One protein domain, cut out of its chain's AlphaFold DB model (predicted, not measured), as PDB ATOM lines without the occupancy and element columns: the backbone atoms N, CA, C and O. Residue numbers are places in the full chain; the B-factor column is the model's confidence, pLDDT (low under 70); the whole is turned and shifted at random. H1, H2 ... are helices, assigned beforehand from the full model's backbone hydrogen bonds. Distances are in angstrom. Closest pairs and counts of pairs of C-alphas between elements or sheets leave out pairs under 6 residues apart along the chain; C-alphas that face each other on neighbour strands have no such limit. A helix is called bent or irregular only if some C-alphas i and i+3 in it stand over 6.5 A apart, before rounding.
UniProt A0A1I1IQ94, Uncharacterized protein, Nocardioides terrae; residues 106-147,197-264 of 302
ATOM      1  N   GLY A 106     209.169 247.799 197.334       66.06
ATOM      2  CA  GLY A 106     208.368 247.944 196.116       66.06
ATOM      3  C   GLY A 106     209.184 248.418 194.910       66.06
ATOM      4  O   GLY A 106     210.407 248.546 195.019       66.06
ATOM      5  N   PRO A 107     208.523 248.650 193.764       70.38
ATOM      6  CA  PRO A 107     209.128 249.251 192.588       70.38
ATOM      7  C   PRO A 107     209.668 250.652 192.891       70.38
ATOM      8  O   PRO A 107     209.135 251.391 193.720       70.38
ATOM      9  N   SER A 108     210.720 251.039 192.183       81.00
ATOM     10  CA  SER A 108     211.291 252.384 192.215       81.00
ATOM     11  C   SER A 108     210.935 253.159 190.947       81.00
ATOM     12  O   SER A 108     210.754 252.572 189.876       81.00
ATOM     13  N   HIS A 109     210.918 254.496 191.012       81.12
ATOM     14  CA  HIS A 109     210.879 255.323 189.792       81.12
ATOM     15  C   HIS A 109     212.070 255.048 188.872       81.12
ATOM     16  O   HIS A 109     211.942 255.169 187.653       81.12
ATOM     17  N   LEU A 110     213.189 254.605 189.453       84.12
ATOM     18  CA  LEU A 110     214.389 254.197 188.733       84.12
ATOM     19  C   LEU A 110     214.263 252.823 188.064       84.12
ATOM     20  O   LEU A 110     215.134 252.473 187.272       84.12
ATOM     21  N   ASP A 111     213.217 252.035 188.331       80.38
ATOM     22  CA  ASP A 111     213.089 250.727 187.694       80.38
ATOM     23  C   ASP A 111     212.866 250.854 186.178       80.38
ATOM     24  O   ASP A 111     212.101 251.716 185.727       80.38
ATOM     25  N   PRO A 112     213.514 249.983 185.376       81.88
ATOM     26  CA  PRO A 112     214.289 248.808 185.802       81.88
ATOM     27  C   PRO A 112     215.764 249.083 186.156       81.88
ATOM     28  O   PRO A 112     216.446 248.146 186.576       81.88
ATOM     29  N   GLU A 113     216.285 250.304 185.990       84.31
ATOM     30  CA  GLU A 113     217.719 250.605 186.140       84.31
ATOM     31  C   GLU A 113     218.267 250.184 187.503       84.31
ATOM     32  O   GLU A 113     219.306 249.519 187.537       84.31
ATOM     33  N   SER A 114     217.527 250.445 188.589       78.50
ATOM     34  CA  SER A 114     217.866 250.058 189.973       78.50
ATOM     35  C   SER A 114     218.230 248.578 190.124       78.50
ATOM     36  O   SER A 114     219.099 248.217 190.919       78.50
ATOM     37  N   THR A 115     217.633 247.702 189.312       79.31
ATOM     38  CA  THR A 115     217.862 246.248 189.374       79.31
ATOM     39  C   THR A 115     219.097 245.782 188.592       79.31
ATOM     40  O   THR A 115     219.601 244.667 188.784       79.31
ATOM     41  N   THR A 116     219.638 246.628 187.713       84.00
ATOM     42  CA  THR A 116     220.729 246.249 186.813       84.00
ATOM     43  C   THR A 116     222.086 246.213 187.529       84.00
ATOM     44  O   THR A 116     222.342 246.923 188.503       84.00
ATOM     45  N   TYR A 117     223.011 245.365 187.058       83.69
ATOM     46  CA  TYR A 117     224.387 245.367 187.581       83.69
ATOM     47  C   TYR A 117     225.135 246.658 187.207       83.69
ATOM     48  O   TYR A 117     225.898 247.171 188.021       83.69
ATOM     49  N   ARG A 118     224.879 247.210 186.008       84.12
ATOM     50  CA  ARG A 118     225.487 248.470 185.545       84.12
ATOM     51  C   ARG A 118     225.186 249.624 186.499       84.12
ATOM     52  O   ARG A 118     226.111 250.310 186.912       84.12
ATOM     53  N   TRP A 119     223.930 249.766 186.921       84.56
ATOM     54  CA  TRP A 119     223.506 250.806 187.852       84.56
ATOM     55  C   TRP A 119     224.187 250.663 189.211       84.56
ATOM     56  O   TRP A 119     224.852 251.584 189.678       84.56
ATOM     57  N   ARG A 120     224.119 249.465 189.805       84.19
ATOM     58  CA  ARG A 120     224.775 249.169 191.089       84.19
ATOM     59  C   ARG A 120     226.282 249.423 191.043       84.19
ATOM     60  O   ARG A 120     226.841 249.947 192.004       84.19
ATOM     61  N   ARG A 121     226.936 249.097 189.924       85.88
ATOM     62  CA  ARG A 121     228.357 249.387 189.703       85.88
ATOM     63  C   ARG A 121     228.625 250.891 189.633       85.88
ATOM     64  O   ARG A 121     229.543 251.344 190.308       85.88
ATOM     65  N   THR A 122     227.829 251.661 188.892       85.81
ATOM     66  CA  THR A 122     227.955 253.128 188.851       85.81
ATOM     67  C   THR A 122     227.804 253.733 190.245       85.81
ATOM     68  O   THR A 122     228.647 254.522 190.659       85.81
ATOM     69  N   LEU A 123     226.800 253.298 191.015       83.62
ATOM     70  CA  LEU A 123     226.604 253.781 192.384       83.62
ATOM     71  C   LEU A 123     227.734 253.363 193.341       83.62
ATOM     72  O   LEU A 123     228.046 254.092 194.283       83.62
ATOM     73  N   SER A 124     228.381 252.217 193.103       85.94
ATOM     74  CA  SER A 124     229.493 251.746 193.943       85.94
ATOM     75  C   SER A 124     230.726 252.651 193.894       85.94
ATOM     76  O   SER A 124     231.543 252.598 194.809       85.94
ATOM     77  N   TRP A 125     230.850 253.498 192.867       88.69
ATOM     78  CA  TRP A 125     231.965 254.436 192.722       88.69
ATOM     79  C   TRP A 125     231.762 255.757 193.448       88.69
ATOM     80  O   TRP A 125     232.727 256.488 193.621       88.69
ATOM     81  N   ILE A 126     230.548 256.062 193.910       87.31
ATOM     82  CA  ILE A 126     230.250 257.354 194.537       87.31
ATOM     83  C   ILE A 126     231.155 257.676 195.740       87.31
ATOM     84  O   ILE A 126     231.554 258.830 195.864       87.31
ATOM     85  N   PRO A 127     231.525 256.722 196.619       84.69
ATOM     86  CA  PRO A 127     232.456 257.021 197.708       84.69
ATOM     87  C   PRO A 127     233.843 257.495 197.244       84.69
ATOM     88  O   PRO A 127     234.508 258.198 197.995       84.69
ATOM     89  N   GLU A 128     234.260 257.119 196.033       89.06
ATOM     90  CA  GLU A 128     235.604 257.354 195.486       89.06
ATOM     91  C   GLU A 128     235.620 258.425 194.378       89.06
ATOM     92  O   GLU A 128     236.682 258.785 193.876       89.06
ATOM     93  N   ASP A 129     234.451 258.913 193.952       91.19
ATOM     94  CA  ASP A 129     234.300 259.832 192.823       91.19
ATOM     95  C   ASP A 129     233.462 261.053 193.248       91.19
ATOM     96  O   ASP A 129     232.225 260.992 193.241       91.19
ATOM     97  N   PRO A 130     234.108 262.169 193.639       90.94
ATOM     98  CA  PRO A 130     233.404 263.347 194.143       90.94
ATOM     99  C   PRO A 130     232.470 263.963 193.097       90.94
ATOM    100  O   PRO A 130     231.428 264.495 193.463       90.94
ATOM    101  N   HIS A 131     232.762 263.817 191.801       93.75
ATOM    102  CA  HIS A 131     231.904 264.351 190.744       93.75
ATOM    103  C   HIS A 131     230.556 263.628 190.659       93.75
ATOM    104  O   HIS A 131     229.532 264.255 190.387       93.75
ATOM    105  N   LEU A 132     230.533 262.315 190.917       91.94
ATOM    106  CA  LEU A 132     229.276 261.569 191.014       91.94
ATOM    107  C   LEU A 132     228.445 262.039 192.205       91.94
ATOM    108  O   LEU A 132     227.228 262.186 192.087       91.94
ATOM    109  N   LEU A 133     229.096 262.272 193.347       89.94
ATOM    110  CA  LEU A 133     228.420 262.784 194.532       89.94
ATOM    111  C   LEU A 133     227.862 264.192 194.286       89.94
ATOM    112  O   LEU A 133     226.703 264.430 194.616       89.94
ATOM    113  N   ASP A 134     228.640 265.086 193.674       92.62
ATOM    114  CA  ASP A 134     228.216 266.451 193.355       92.62
ATOM    115  C   ASP A 134     227.004 266.464 192.422       92.62
ATOM    116  O   ASP A 134     226.036 267.171 192.695       92.62
ATOM    117  N   LEU A 135     227.000 265.630 191.375       94.62
ATOM    118  CA  LEU A 135     225.849 265.499 190.480       94.62
ATOM    119  C   LEU A 135     224.598 265.018 191.227       94.62
ATOM    120  O   LEU A 135     223.513 265.565 191.040       94.62
ATOM    121  N   ILE A 136     224.735 264.011 192.090       91.38
ATOM    122  CA  ILE A 136     223.614 263.487 192.882       91.38
ATOM    123  C   ILE A 136     223.080 264.551 193.838       91.38
ATOM    124  O   ILE A 136     221.870 264.754 193.917       91.38
ATOM    125  N   LEU A 137     223.966 265.247 194.552       90.19
ATOM    126  CA  LEU A 137     223.577 266.315 195.469       90.19
ATOM    127  C   LEU A 137     222.925 267.482 194.726       90.19
ATOM    128  O   LEU A 137     221.955 268.045 195.229       90.19
ATOM    129  N   PHE A 138     223.420 267.818 193.535       93.25
ATOM    130  CA  PHE A 138     222.808 268.815 192.669       93.25
ATOM    131  C   PHE A 138     221.385 268.414 192.281       93.25
ATOM    132  O   PHE A 138     220.466 269.197 192.498       93.25
ATOM    133  N   VAL A 139     221.171 267.190 191.787       92.50
ATOM    134  CA  VAL A 139     219.828 266.716 191.414       92.50
ATOM    135  C   VAL A 139     218.885 266.731 192.618       92.50
ATOM    136  O   VAL A 139     217.758 267.212 192.511       92.50
ATOM    137  N   GLU A 140     219.338 266.253 193.777       90.62
ATOM    138  CA  GLU A 140     218.509 266.210 194.986       90.62
ATOM    139  C   GLU A 140     218.111 267.620 195.471       90.62
ATOM    140  O   GLU A 140     216.969 267.834 195.868       90.62
ATOM    141  N   ARG A 141     219.016 268.604 195.395       89.44
ATOM    142  CA  ARG A 141     218.773 269.964 195.915       89.44
ATOM    143  C   ARG A 141     218.122 270.902 194.913       89.44
ATOM    144  O   ARG A 141     217.171 271.593 195.242       89.44
ATOM    145  N   ALA A 142     218.660 270.963 193.701       90.69
ATOM    146  CA  ALA A 142     218.212 271.919 192.697       90.69
ATOM    147  C   ALA A 142     216.887 271.494 192.058       90.69
ATOM    148  O   ALA A 142     216.162 272.335 191.536       90.69
ATOM    149  N   LEU A 143     216.575 270.193 192.082       91.75
ATOM    150  CA  LEU A 143     215.393 269.647 191.424       91.75
ATOM    151  C   LEU A 143     214.467 268.957 192.430       91.75
ATOM    152  O   LEU A 143     213.351 269.430 192.636       91.75
ATOM    153  N   VAL A 144     214.902 267.855 193.056       92.19
ATOM    154  CA  VAL A 144     214.013 266.973 193.841       92.19
ATOM    155  C   VAL A 144     213.365 267.709 195.010       92.19
ATOM    156  O   VAL A 144     212.149 267.626 195.150       92.19
ATOM    157  N   GLU A 145     214.127 268.476 195.794       91.25
ATOM    158  CA  GLU A 145     213.640 269.247 196.950       91.25
ATOM    159  C   GLU A 145     212.427 270.143 196.627       91.25
ATOM    160  O   GLU A 145     211.548 270.346 197.469       91.25
ATOM    161  N   HIS A 146     212.331 270.638 195.393       91.19
ATOM    162  CA  HIS A 146     211.254 271.526 194.956       91.19
ATOM    163  C   HIS A 146     210.039 270.792 194.369       91.19
ATOM    164  O   HIS A 146     208.990 271.401 194.138       91.19
ATOM    165  N   MET A 147     210.133 269.481 194.162       92.25
ATOM    166  CA  MET A 147     209.049 268.662 193.623       92.25
ATOM    167  C   MET A 147     208.047 268.235 194.710       92.25
ATOM    168  O   MET A 147     208.263 268.453 195.909       92.25
ATOM    169  N   GLU A 197     220.865 279.051 185.089       92.06
ATOM    170  CA  GLU A 197     221.869 278.734 186.106       92.06
ATOM    171  C   GLU A 197     221.888 277.233 186.406       92.06
ATOM    172  O   GLU A 197     222.948 276.614 186.353       92.06
ATOM    173  N   THR A 198     220.714 276.628 186.634       93.00
ATOM    174  CA  THR A 198     220.577 275.176 186.835       93.00
ATOM    175  C   THR A 198     221.132 274.407 185.635       93.00
ATOM    176  O   THR A 198     221.859 273.433 185.803       93.00
ATOM    177  N   ARG A 199     220.841 274.856 184.408       92.81
ATOM    178  CA  ARG A 199     221.345 274.226 183.181       92.81
ATOM    179  C   ARG A 199     222.860 274.346 183.041       92.81
ATOM    180  O   ARG A 199     223.505 273.361 182.703       92.81
ATOM    181  N   SER A 200     223.423 275.526 183.301       93.00
ATOM    182  CA  SER A 200     224.872 275.747 183.238       93.00
ATOM    183  C   SER A 200     225.619 274.906 184.269       93.00
ATOM    184  O   SER A 200     226.690 274.378 183.977       93.00
ATOM    185  N   GLU A 201     225.067 274.777 185.473       95.81
ATOM    186  CA  GLU A 201     225.670 273.961 186.520       95.81
ATOM    187  C   GLU A 201     225.561 272.466 186.201       95.81
ATOM    188  O   GLU A 201     226.535 271.731 186.355       95.81
ATOM    189  N   LEU A 202     224.416 272.017 185.673       95.81
ATOM    190  CA  LEU A 202     224.263 270.650 185.185       95.81
ATOM    191  C   LEU A 202     225.282 270.343 184.080       95.81
ATOM    192  O   LEU A 202     225.947 269.317 184.146       95.81
ATOM    193  N   ASP A 203     225.449 271.232 183.101       95.19
ATOM    194  CA  ASP A 203     226.416 271.068 182.006       95.19
ATOM    195  C   ASP A 203     227.844 270.858 182.539       95.19
ATOM    196  O   ASP A 203     228.506 269.881 182.178       95.19
ATOM    197  N   ARG A 204     228.263 271.687 183.508       96.69
ATOM    198  CA  ARG A 204     229.549 271.556 184.212       96.69
ATOM    199  C   ARG A 204     229.681 270.214 184.939       96.69
ATOM    200  O   ARG A 204     230.735 269.582 184.889       96.69
ATOM    201  N   LEU A 205     228.631 269.775 185.633       97.06
ATOM    202  CA  LEU A 205     228.618 268.509 186.378       97.06
ATOM    203  C   LEU A 205     228.614 267.275 185.463       97.06
ATOM    204  O   LEU A 205     229.021 266.197 185.891       97.06
ATOM    205  N   LEU A 206     228.196 267.428 184.205       97.00
ATOM    206  CA  LEU A 206     228.227 266.382 183.183       97.00
ATOM    207  C   LEU A 206     229.566 266.311 182.424       97.00
ATOM    208  O   LEU A 206     229.731 265.430 181.577       97.00
ATOM    209  N   GLU A 207     230.547 267.172 182.720       96.19
ATOM    210  CA  GLU A 207     231.871 267.094 182.089       96.19
ATOM    211  C   GLU A 207     232.579 265.748 182.344       96.19
ATOM    212  O   GLU A 207     233.006 265.100 181.381       96.19
ATOM    213  N   PRO A 208     232.673 265.234 183.587       95.88
ATOM    214  CA  PRO A 208     233.324 263.953 183.842       95.88
ATOM    215  C   PRO A 208     232.517 262.792 183.252       95.88
ATOM    216  O   PRO A 208     231.321 262.666 183.498       95.88
ATOM    217  N   VAL A 209     233.177 261.879 182.533       92.69
ATOM    218  CA  VAL A 209     232.518 260.785 181.782       92.69
ATOM    219  C   VAL A 209     231.564 259.948 182.643       92.69
ATOM    220  O   VAL A 209     230.472 259.593 182.202       92.69
ATOM    221  N   ARG A 210     231.950 259.631 183.885       92.06
ATOM    222  CA  ARG A 210     231.113 258.832 184.796       92.06
ATOM    223  C   ARG A 210     229.875 259.596 185.262       92.06
ATOM    224  O   ARG A 210     228.793 259.011 185.296       92.06
ATOM    225  N   ALA A 211     230.030 260.880 185.583       94.56
ATOM    226  CA  ALA A 211     228.921 261.758 185.946       94.56
ATOM    227  C   ALA A 211     227.986 261.966 184.758       94.56
ATOM    228  O   ALA A 211     226.778 261.815 184.904       94.56
ATOM    229  N   ARG A 212     228.539 262.153 183.558       95.50
ATOM    230  CA  ARG A 212     227.770 262.213 182.316       95.50
ATOM    231  C   ARG A 212     226.912 260.980 182.099       95.50
ATOM    232  O   ARG A 212     225.715 261.103 181.872       95.50
ATOM    233  N   TYR A 213     227.512 259.794 182.217       92.94
ATOM    234  CA  TYR A 213     226.785 258.535 182.099       92.94
ATOM    235  C   TYR A 213     225.642 258.452 183.116       92.94
ATOM    236  O   TYR A 213     224.516 258.143 182.737       92.94
ATOM    237  N   LEU A 214     225.908 258.754 184.393       92.81
ATOM    238  CA  LEU A 214     224.871 258.754 185.424       92.81
ATOM    239  C   LEU A 214     223.753 259.749 185.082       92.81
ATOM    240  O   LEU A 214     222.586 259.372 185.090       92.81
ATOM    241  N   GLY A 215     224.100 260.986 184.728       94.50
ATOM    242  CA  GLY A 215     223.144 262.024 184.353       94.50
ATOM    243  C   GLY A 215     222.296 261.649 183.140       94.50
ATOM    244  O   GLY A 215     221.089 261.867 183.155       94.50
ATOM    245  N   PHE A 216     222.885 261.013 182.126       94.62
ATOM    246  CA  PHE A 216     222.156 260.516 180.958       94.62
ATOM    247  C   PHE A 216     221.199 259.379 181.319       94.62
ATOM    248  O   PHE A 216     220.055 259.390 180.873       94.62
ATOM    249  N   VAL A 217     221.604 258.442 182.181       91.75
ATOM    250  CA  VAL A 217     220.683 257.410 182.683       91.75
ATOM    251  C   VAL A 217     219.515 258.045 183.444       91.75
ATOM    252  O   VAL A 217     218.368 257.660 183.230       91.75
ATOM    253  N   LEU A 218     219.780 259.040 184.296       92.06
ATOM    254  CA  LEU A 218     218.736 259.753 185.037       92.06
ATOM    255  C   LEU A 218     217.782 260.516 184.114       92.06
ATOM    256  O   LEU A 218     216.568 260.459 184.312       92.06
ATOM    257  N   LEU A 219     218.311 261.191 183.093       92.44
ATOM    258  CA  LEU A 219     217.500 261.896 182.108       92.44
ATOM    259  C   LEU A 219     216.648 260.926 181.286       92.44
ATOM    260  O   LEU A 219     215.469 261.185 181.085       92.44
ATOM    261  N   ASP A 220     217.200 259.790 180.865       91.44
ATOM    262  CA  ASP A 220     216.445 258.762 180.145       91.44
ATOM    263  C   ASP A 220     215.294 258.192 180.988       91.44
ATOM    264  O   ASP A 220     214.177 258.021 180.494       91.44
ATOM    265  N   VAL A 221     215.534 257.955 182.283       89.50
ATOM    266  CA  VAL A 221     214.477 257.578 183.233       89.50
ATOM    267  C   VAL A 221     213.417 258.680 183.323       89.50
ATOM    268  O   VAL A 221     212.224 258.381 183.244       89.50
ATOM    269  N   ALA A 222     213.826 259.946 183.438       88.94
ATOM    270  CA  ALA A 222     212.903 261.074 183.505       88.94
ATOM    271  C   ALA A 222     212.061 261.210 182.224       88.94
ATOM    272  O   ALA A 222     210.845 261.322 182.326       88.94
ATOM    273  N   LEU A 223     212.662 261.119 181.034       89.12
ATOM    274  CA  LEU A 223     211.960 261.185 179.745       89.12
ATOM    275  C   LEU A 223     210.920 260.067 179.596       89.12
ATOM    276  O   LEU A 223     209.806 260.309 179.132       89.12
ATOM    277  N   ARG A 224     211.253 258.843 180.033       87.25
ATOM    278  CA  ARG A 224     210.321 257.703 180.006       87.25
ATOM    279  C   ARG A 224     209.150 257.858 180.976       87.25
ATOM    280  O   ARG A 224     208.075 257.326 180.709       87.25
ATOM    281  N   ARG A 225     209.357 258.533 182.110       83.31
ATOM    282  CA  ARG A 225     208.350 258.685 183.177       83.31
ATOM    283  C   ARG A 225     207.486 259.931 183.005       83.31
ATOM    284  O   ARG A 225     206.279 259.867 183.212       83.31
ATOM    285  N   LEU A 226     208.093 261.053 182.637       83.00
ATOM    286  CA  LEU A 226     207.472 262.374 182.544       83.00
ATOM    287  C   LEU A 226     207.056 262.668 181.099       83.00
ATOM    288  O   LEU A 226     207.429 263.706 180.561       83.00
ATOM    289  N   GLY A 227     206.369 261.721 180.450       72.88
ATOM    290  CA  GLY A 227     206.119 261.733 179.004       72.88
ATOM    291  C   GLY A 227     205.832 263.132 178.446       72.88
ATOM    292  O   GLY A 227     204.908 263.800 178.896       72.88
ATOM    293  N   GLY A 228     206.656 263.581 177.494       78.69
ATOM    294  CA  GLY A 228     206.596 264.942 176.942       78.69
ATOM    295  C   GLY A 228     207.609 265.934 177.525       78.69
ATOM    296  O   GLY A 228     207.554 267.112 177.186       78.69
ATOM    297  N   LEU A 229     208.541 265.494 178.380       85.31
ATOM    298  CA  LEU A 229     209.715 266.301 178.716       85.31
ATOM    299  C   LEU A 229     210.571 266.516 177.459       85.31
ATOM    300  O   LEU A 229     211.009 265.556 176.837       85.31
ATOM    301  N   ASP A 230     210.797 267.779 177.117       87.38
ATOM    302  CA  ASP A 230     211.721 268.200 176.067       87.38
ATOM    303  C   ASP A 230     213.143 268.245 176.638       87.38
ATOM    304  O   ASP A 230     213.434 269.040 177.539       87.38
ATOM    305  N   GLU A 231     214.048 267.397 176.141       89.25
ATOM    306  CA  GLU A 231     215.439 267.383 176.595       89.25
ATOM    307  C   GLU A 231     216.155 268.726 176.402       89.25
ATOM    308  O   GLU A 231     217.050 269.044 177.185       89.25
ATOM    309  N   SER A 232     215.745 269.554 175.435       88.12
ATOM    310  CA  SER A 232     216.332 270.880 175.205       88.12
ATOM    311  C   SER A 232     215.981 271.890 176.307       88.12
ATOM    312  O   SER A 232     216.673 272.897 176.498       88.12
ATOM    313  N   ALA A 233     214.943 271.598 177.100       87.06
ATOM    314  CA  ALA A 233     214.638 272.342 178.315       87.06
ATOM    315  C   ALA A 233     215.632 272.027 179.448       87.06
ATOM    316  O   ALA A 233     215.814 272.851 180.349       87.06
ATOM    317  N   VAL A 234     216.296 270.868 179.393       90.62
ATOM    318  CA  VAL A 234     217.189 270.374 180.450       90.62
ATOM    319  C   VAL A 234     218.662 270.505 180.077       90.62
ATOM    320  O   VAL A 234     219.472 270.898 180.912       90.62
ATOM    321  N   LEU A 235     219.014 270.188 178.833       92.81
ATOM    322  CA  LEU A 235     220.386 270.112 178.347       92.81
ATOM    323  C   LEU A 235     220.748 271.289 177.438       92.81
ATOM    324  O   LEU A 235     219.906 271.911 176.792       92.81
ATOM    325  N   THR A 236     222.046 271.579 177.359       92.62
ATOM    326  CA  THR A 236     222.600 272.408 176.284       92.62
ATOM    327  C   THR A 236     222.515 271.654 174.945       92.62
ATOM    328  O   THR A 236     222.483 270.421 174.945       92.62
ATOM    329  N   PRO A 237     222.527 272.340 173.783       93.12
ATOM    330  CA  PRO A 237     222.477 271.663 172.483       93.12
ATOM    331  C   PRO A 237     223.600 270.634 172.282       93.12
ATOM    332  O   PRO A 237     223.366 269.559 171.734       93.12
ATOM    333  N   ALA A 238     224.806 270.932 172.777       93.19
ATOM    334  CA  ALA A 238     225.940 270.010 172.720       93.19
ATOM    335  C   ALA A 238     225.677 268.737 173.542       93.19
ATOM    336  O   ALA A 238     225.844 267.627 173.033       93.19
ATOM    337  N   ARG A 239     225.194 268.871 174.786       95.12
ATOM    338  CA  ARG A 239     224.865 267.709 175.627       95.12
ATOM    339  C   ARG A 239     223.657 266.939 175.128       95.12
ATOM    340  O   ARG A 239     223.654 265.720 175.254       95.12
ATOM    341  N   ALA A 240     222.673 267.607 174.531       94.94
ATOM    342  CA  ALA A 240     221.548 266.939 173.889       94.94
ATOM    343  C   ALA A 240     222.028 266.057 172.724       94.94
ATOM    344  O   ALA A 240     221.668 264.884 172.655       94.94
ATOM    345  N   ALA A 241     222.920 266.564 171.864       95.06
ATOM    346  CA  ALA A 241     223.503 265.772 170.779       95.06
ATOM    347  C   ALA A 241     224.266 264.539 171.301       95.06
ATOM    348  O   ALA A 241     224.060 263.427 170.806       95.06
ATOM    349  N   GLU A 242     225.092 264.705 172.340       95.75
ATOM    350  CA  GLU A 242     225.779 263.584 172.997       95.75
ATOM    351  C   GLU A 242     224.798 262.577 173.612       95.75
ATOM    352  O   GLU A 242     224.981 261.364 173.481       95.75
ATOM    353  N   PHE A 243     223.744 263.067 174.263       96.25
ATOM    354  CA  PHE A 243     222.707 262.240 174.865       96.25
ATOM    355  C   PHE A 243     221.961 261.412 173.814       96.25
ATOM    356  O   PHE A 243     221.782 260.206 173.993       96.25
ATOM    357  N   HIS A 244     221.599 262.005 172.674       94.88
ATOM    358  CA  HIS A 244     220.968 261.283 171.570       94.88
ATOM    359  C   HIS A 244     221.891 260.243 170.939       94.88
ATOM    360  O   HIS A 244     221.442 259.135 170.626       94.88
ATOM    361  N   ALA A 245     223.176 260.566 170.772       94.06
ATOM    362  CA  ALA A 245     224.170 259.606 170.303       94.06
ATOM    363  C   ALA A 245     224.281 258.419 171.276       94.06
ATOM    364  O   ALA A 245     224.233 257.262 170.849       94.06
ATOM    365  N   TRP A 246     224.324 258.695 172.583       94.94
ATOM    366  CA  TRP A 246     224.316 257.676 173.633       94.94
ATOM    367  C   TRP A 246     223.035 256.825 173.616       94.94
ATOM    368  O   TRP A 246     223.123 255.597 173.627       94.94
ATOM    369  N   GLN A 247     221.847 257.428 173.502       93.56
ATOM    370  CA  GLN A 247     220.576 256.697 173.395       93.56
ATOM    371  C   GLN A 247     220.504 255.843 172.124       93.56
ATOM    372  O   GLN A 247     219.958 254.736 172.141       93.56
ATOM    373  N   ARG A 248     221.027 256.335 170.995       93.88
ATOM    374  CA  ARG A 248     221.121 255.557 169.751       93.88
ATOM    375  C   ARG A 248     222.013 254.334 169.956       93.88
ATOM    376  O   ARG A 248     221.572 253.232 169.640       93.88
ATOM    377  N   ALA A 249     223.204 254.511 170.529       91.12
ATOM    378  CA  ALA A 249     224.112 253.409 170.833       91.12
ATOM    379  C   ALA A 249     223.464 252.385 171.782       91.12
ATOM    380  O   ALA A 249     223.424 251.198 171.471       91.12
ATOM    381  N   ALA A 250     222.836 252.844 172.869       89.94
ATOM    382  CA  ALA A 250     222.151 251.973 173.824       89.94
ATOM    383  C   ALA A 250     221.004 251.164 173.188       89.94
ATOM    384  O   ALA A 250     220.812 249.993 173.524       89.94
ATOM    385  N   ARG A 251     220.248 251.756 172.250       91.88
ATOM    386  CA  ARG A 251     219.203 251.046 171.492       91.88
ATOM    387  C   ARG A 251     219.785 249.973 170.575       91.88
ATOM    388  O   ARG A 251     219.234 248.875 170.519       91.88
ATOM    389  N   ILE A 252     220.886 250.273 169.888       92.44
ATOM    390  CA  ILE A 252     221.582 249.318 169.015       92.44
ATOM    391  C   ILE A 252     222.143 248.151 169.837       92.44
ATOM    392  O   ILE A 252     221.916 246.991 169.485       92.44
ATOM    393  N   ASP A 253     222.775 248.430 170.978       90.00
ATOM    394  CA  ASP A 253     223.274 247.404 171.899       90.00
ATOM    395  C   ASP A 253     222.145 246.511 172.426       90.00
ATOM    396  O   ASP A 253     222.279 245.283 172.475       90.00
ATOM    397  N   ALA A 254     221.007 247.107 172.798       89.44
ATOM    398  CA  ALA A 254     219.842 246.370 173.270       89.44
ATOM    399  C   ALA A 254     219.250 245.469 172.175       89.44
ATOM    400  O   ALA A 254     218.967 244.298 172.444       89.44
ATOM    401  N   ALA A 255     219.104 245.980 170.949       91.50
ATOM    402  CA  ALA A 255     218.605 245.217 169.806       91.50
ATOM    403  C   ALA A 255     219.546 244.057 169.446       91.50
ATOM    404  O   ALA A 255     219.103 242.916 169.317       91.50
ATOM    405  N   THR A 256     220.851 244.327 169.390       90.69
ATOM    406  CA  THR A 256     221.890 243.323 169.126       90.69
ATOM    407  C   THR A 256     221.889 242.242 170.205       90.69
ATOM    408  O   THR A 256     221.834 241.052 169.905       90.69
ATOM    409  N   THR A 257     221.840 242.631 171.483       89.44
ATOM    410  CA  THR A 257     221.767 241.686 172.609       89.44
ATOM    411  C   THR A 257     220.486 240.849 172.573       89.44
ATOM    412  O   THR A 257     220.516 239.650 172.860       89.44
ATOM    413  N   ALA A 258     219.342 241.451 172.237       90.81
ATOM    414  CA  ALA A 258     218.070 240.742 172.124       90.81
ATOM    415  C   ALA A 258     218.089 239.714 170.981       90.81
ATOM    416  O   ALA A 258     217.618 238.584 171.161       90.81
ATOM    417  N   PHE A 259     218.689 240.068 169.843       90.25
ATOM    418  CA  PHE A 259     218.915 239.143 168.737       90.25
ATOM    419  C   PHE A 259     219.826 237.986 169.165       90.25
ATOM    420  O   PHE A 259     219.417 236.828 169.086       90.25
ATOM    421  N   LEU A 260     221.002 238.285 169.733       88.25
ATOM    422  CA  LEU A 260     221.971 237.279 170.187       88.25
ATOM    423  C   LEU A 260     221.370 236.288 171.204       88.25
ATOM    424  O   LEU A 260     221.641 235.092 171.183       88.25
ATOM    425  N   ARG A 261     220.464 236.754 172.069       87.31
ATOM    426  CA  ARG A 261     219.760 235.887 173.033       87.31
ATOM    427  C   ARG A 261     218.683 234.995 172.415       87.31
ATOM    428  O   ARG A 261     218.279 234.013 173.045       87.31
ATOM    429  N   SER A 262     218.145 235.360 171.255       87.94
ATOM    430  CA  SER A 262     216.975 234.701 170.663       87.94
ATOM    431  C   SER A 262     217.309 233.829 169.457       87.94
ATOM    432  O   SER A 262     216.665 232.791 169.300       87.94
ATOM    433  N   TRP A 263     218.336 234.168 168.675       86.19
ATOM    434  CA  TRP A 263     218.707 233.424 167.467       86.19
ATOM    435  C   TRP A 263     218.996 231.921 167.690       86.19
ATOM    436  O   TRP A 263     218.555 231.129 166.854       86.19
ATOM    437  N   PRO A 264     219.582 231.449 168.820       85.62
ATOM    438  CA  PRO A 264     219.880 230.025 168.994       85.62
ATOM    439  C   PRO A 264     218.633 229.158 169.209       85.62
ATOM    440  O   PRO A 264     218.732 227.930 169.234       85.62
TER     441      PRO A 264
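This is residues 106 to 147 and 197 to 264 of the 302 residues of an uncharacterized protein of Nocardioides terrae (UniProt A0A1I1IQ94). One long helix, H5, crosses one side of a small body of helices and sticks out of it as an arm with residues 248 to 264. In the body H4 runs through the middle, with H2 and H1 on the side away from H5, and H3 beside H2. The printed part has 110 residues, with five named helices in the order H1, H2, H3, H4, H5 and no named strand, and its class is all helix. The whole is compact, with a radius of gyration of the C-alphas of 14.9 A, yet elongated in outline, spanning 51 by 31 by 28 A.

Begin at H5, residues 237 to 264, which touches no helix but is near H4, residues 209 to 225. Their closest C-alphas, Phe 216 and Phe 243, are 6.4 A apart; the two are close but not clearly touching, about perpendicular at 78 degrees. H5 is also close to but not clearly touching H3, residues 197 to 205, where the C-alphas of Asp 203 and Arg 239 come closest, at 7.4 A. From H4, look to H2, residues 130 to 146: they touch with residues 131 to 135 of H2 and 210 to 215 of H4 alone, closest at the C-alphas of Leu 132 and Ala 211, 5.1 A, at a shallow tilt of 28 degrees, the same way. H2 touches H3 too, closest at the C-alphas of Leu 135 and Leu 205, 5.8 A, at a shallow tilt of 24 degrees, opposite ways. H1, residues 117 to 124, is close to but not clearly touching H4, with the C-alphas of Thr 122 and Leu 214 closest at 7.3 A, at a steep tilt of 58 degrees. H1 and H5 are apart. Every O i to N i+4 pair is within hydrogen-bond range in H1, H3 and H4; in H2 it is 11 of 13 and in H5 23 of 24.

Find C-alpha 237 at (222.477, 271.663, 172.483); from there H5 runs 41.9 A to C-alpha 264 at (219.880, 230.025, 168.994). It is irregular, C-alphas 261 and 264 being 7.1 A apart. H4 begins at C-alpha 209, (232.518, 260.785, 181.782), and is 24.3 A long. H2 is 23.6 A long and only just irregular, with C-alphas 142 and 145 at 6.8 A. The shorter H3 measures 12.3 A and H1 10.4 A.

The C-alphas farthest apart are those of Glu 197 and Pro 264, 51.7 A. Residues 148 to 196 are not printed, and C-alphas 147 and 197 are 18.0 A apart across this cut, between H2 and H3. The link from H4 to H5 is long, with 11 residues. The model's mean pLDDT over the printed part is 89.6, and residue 106 is under 70.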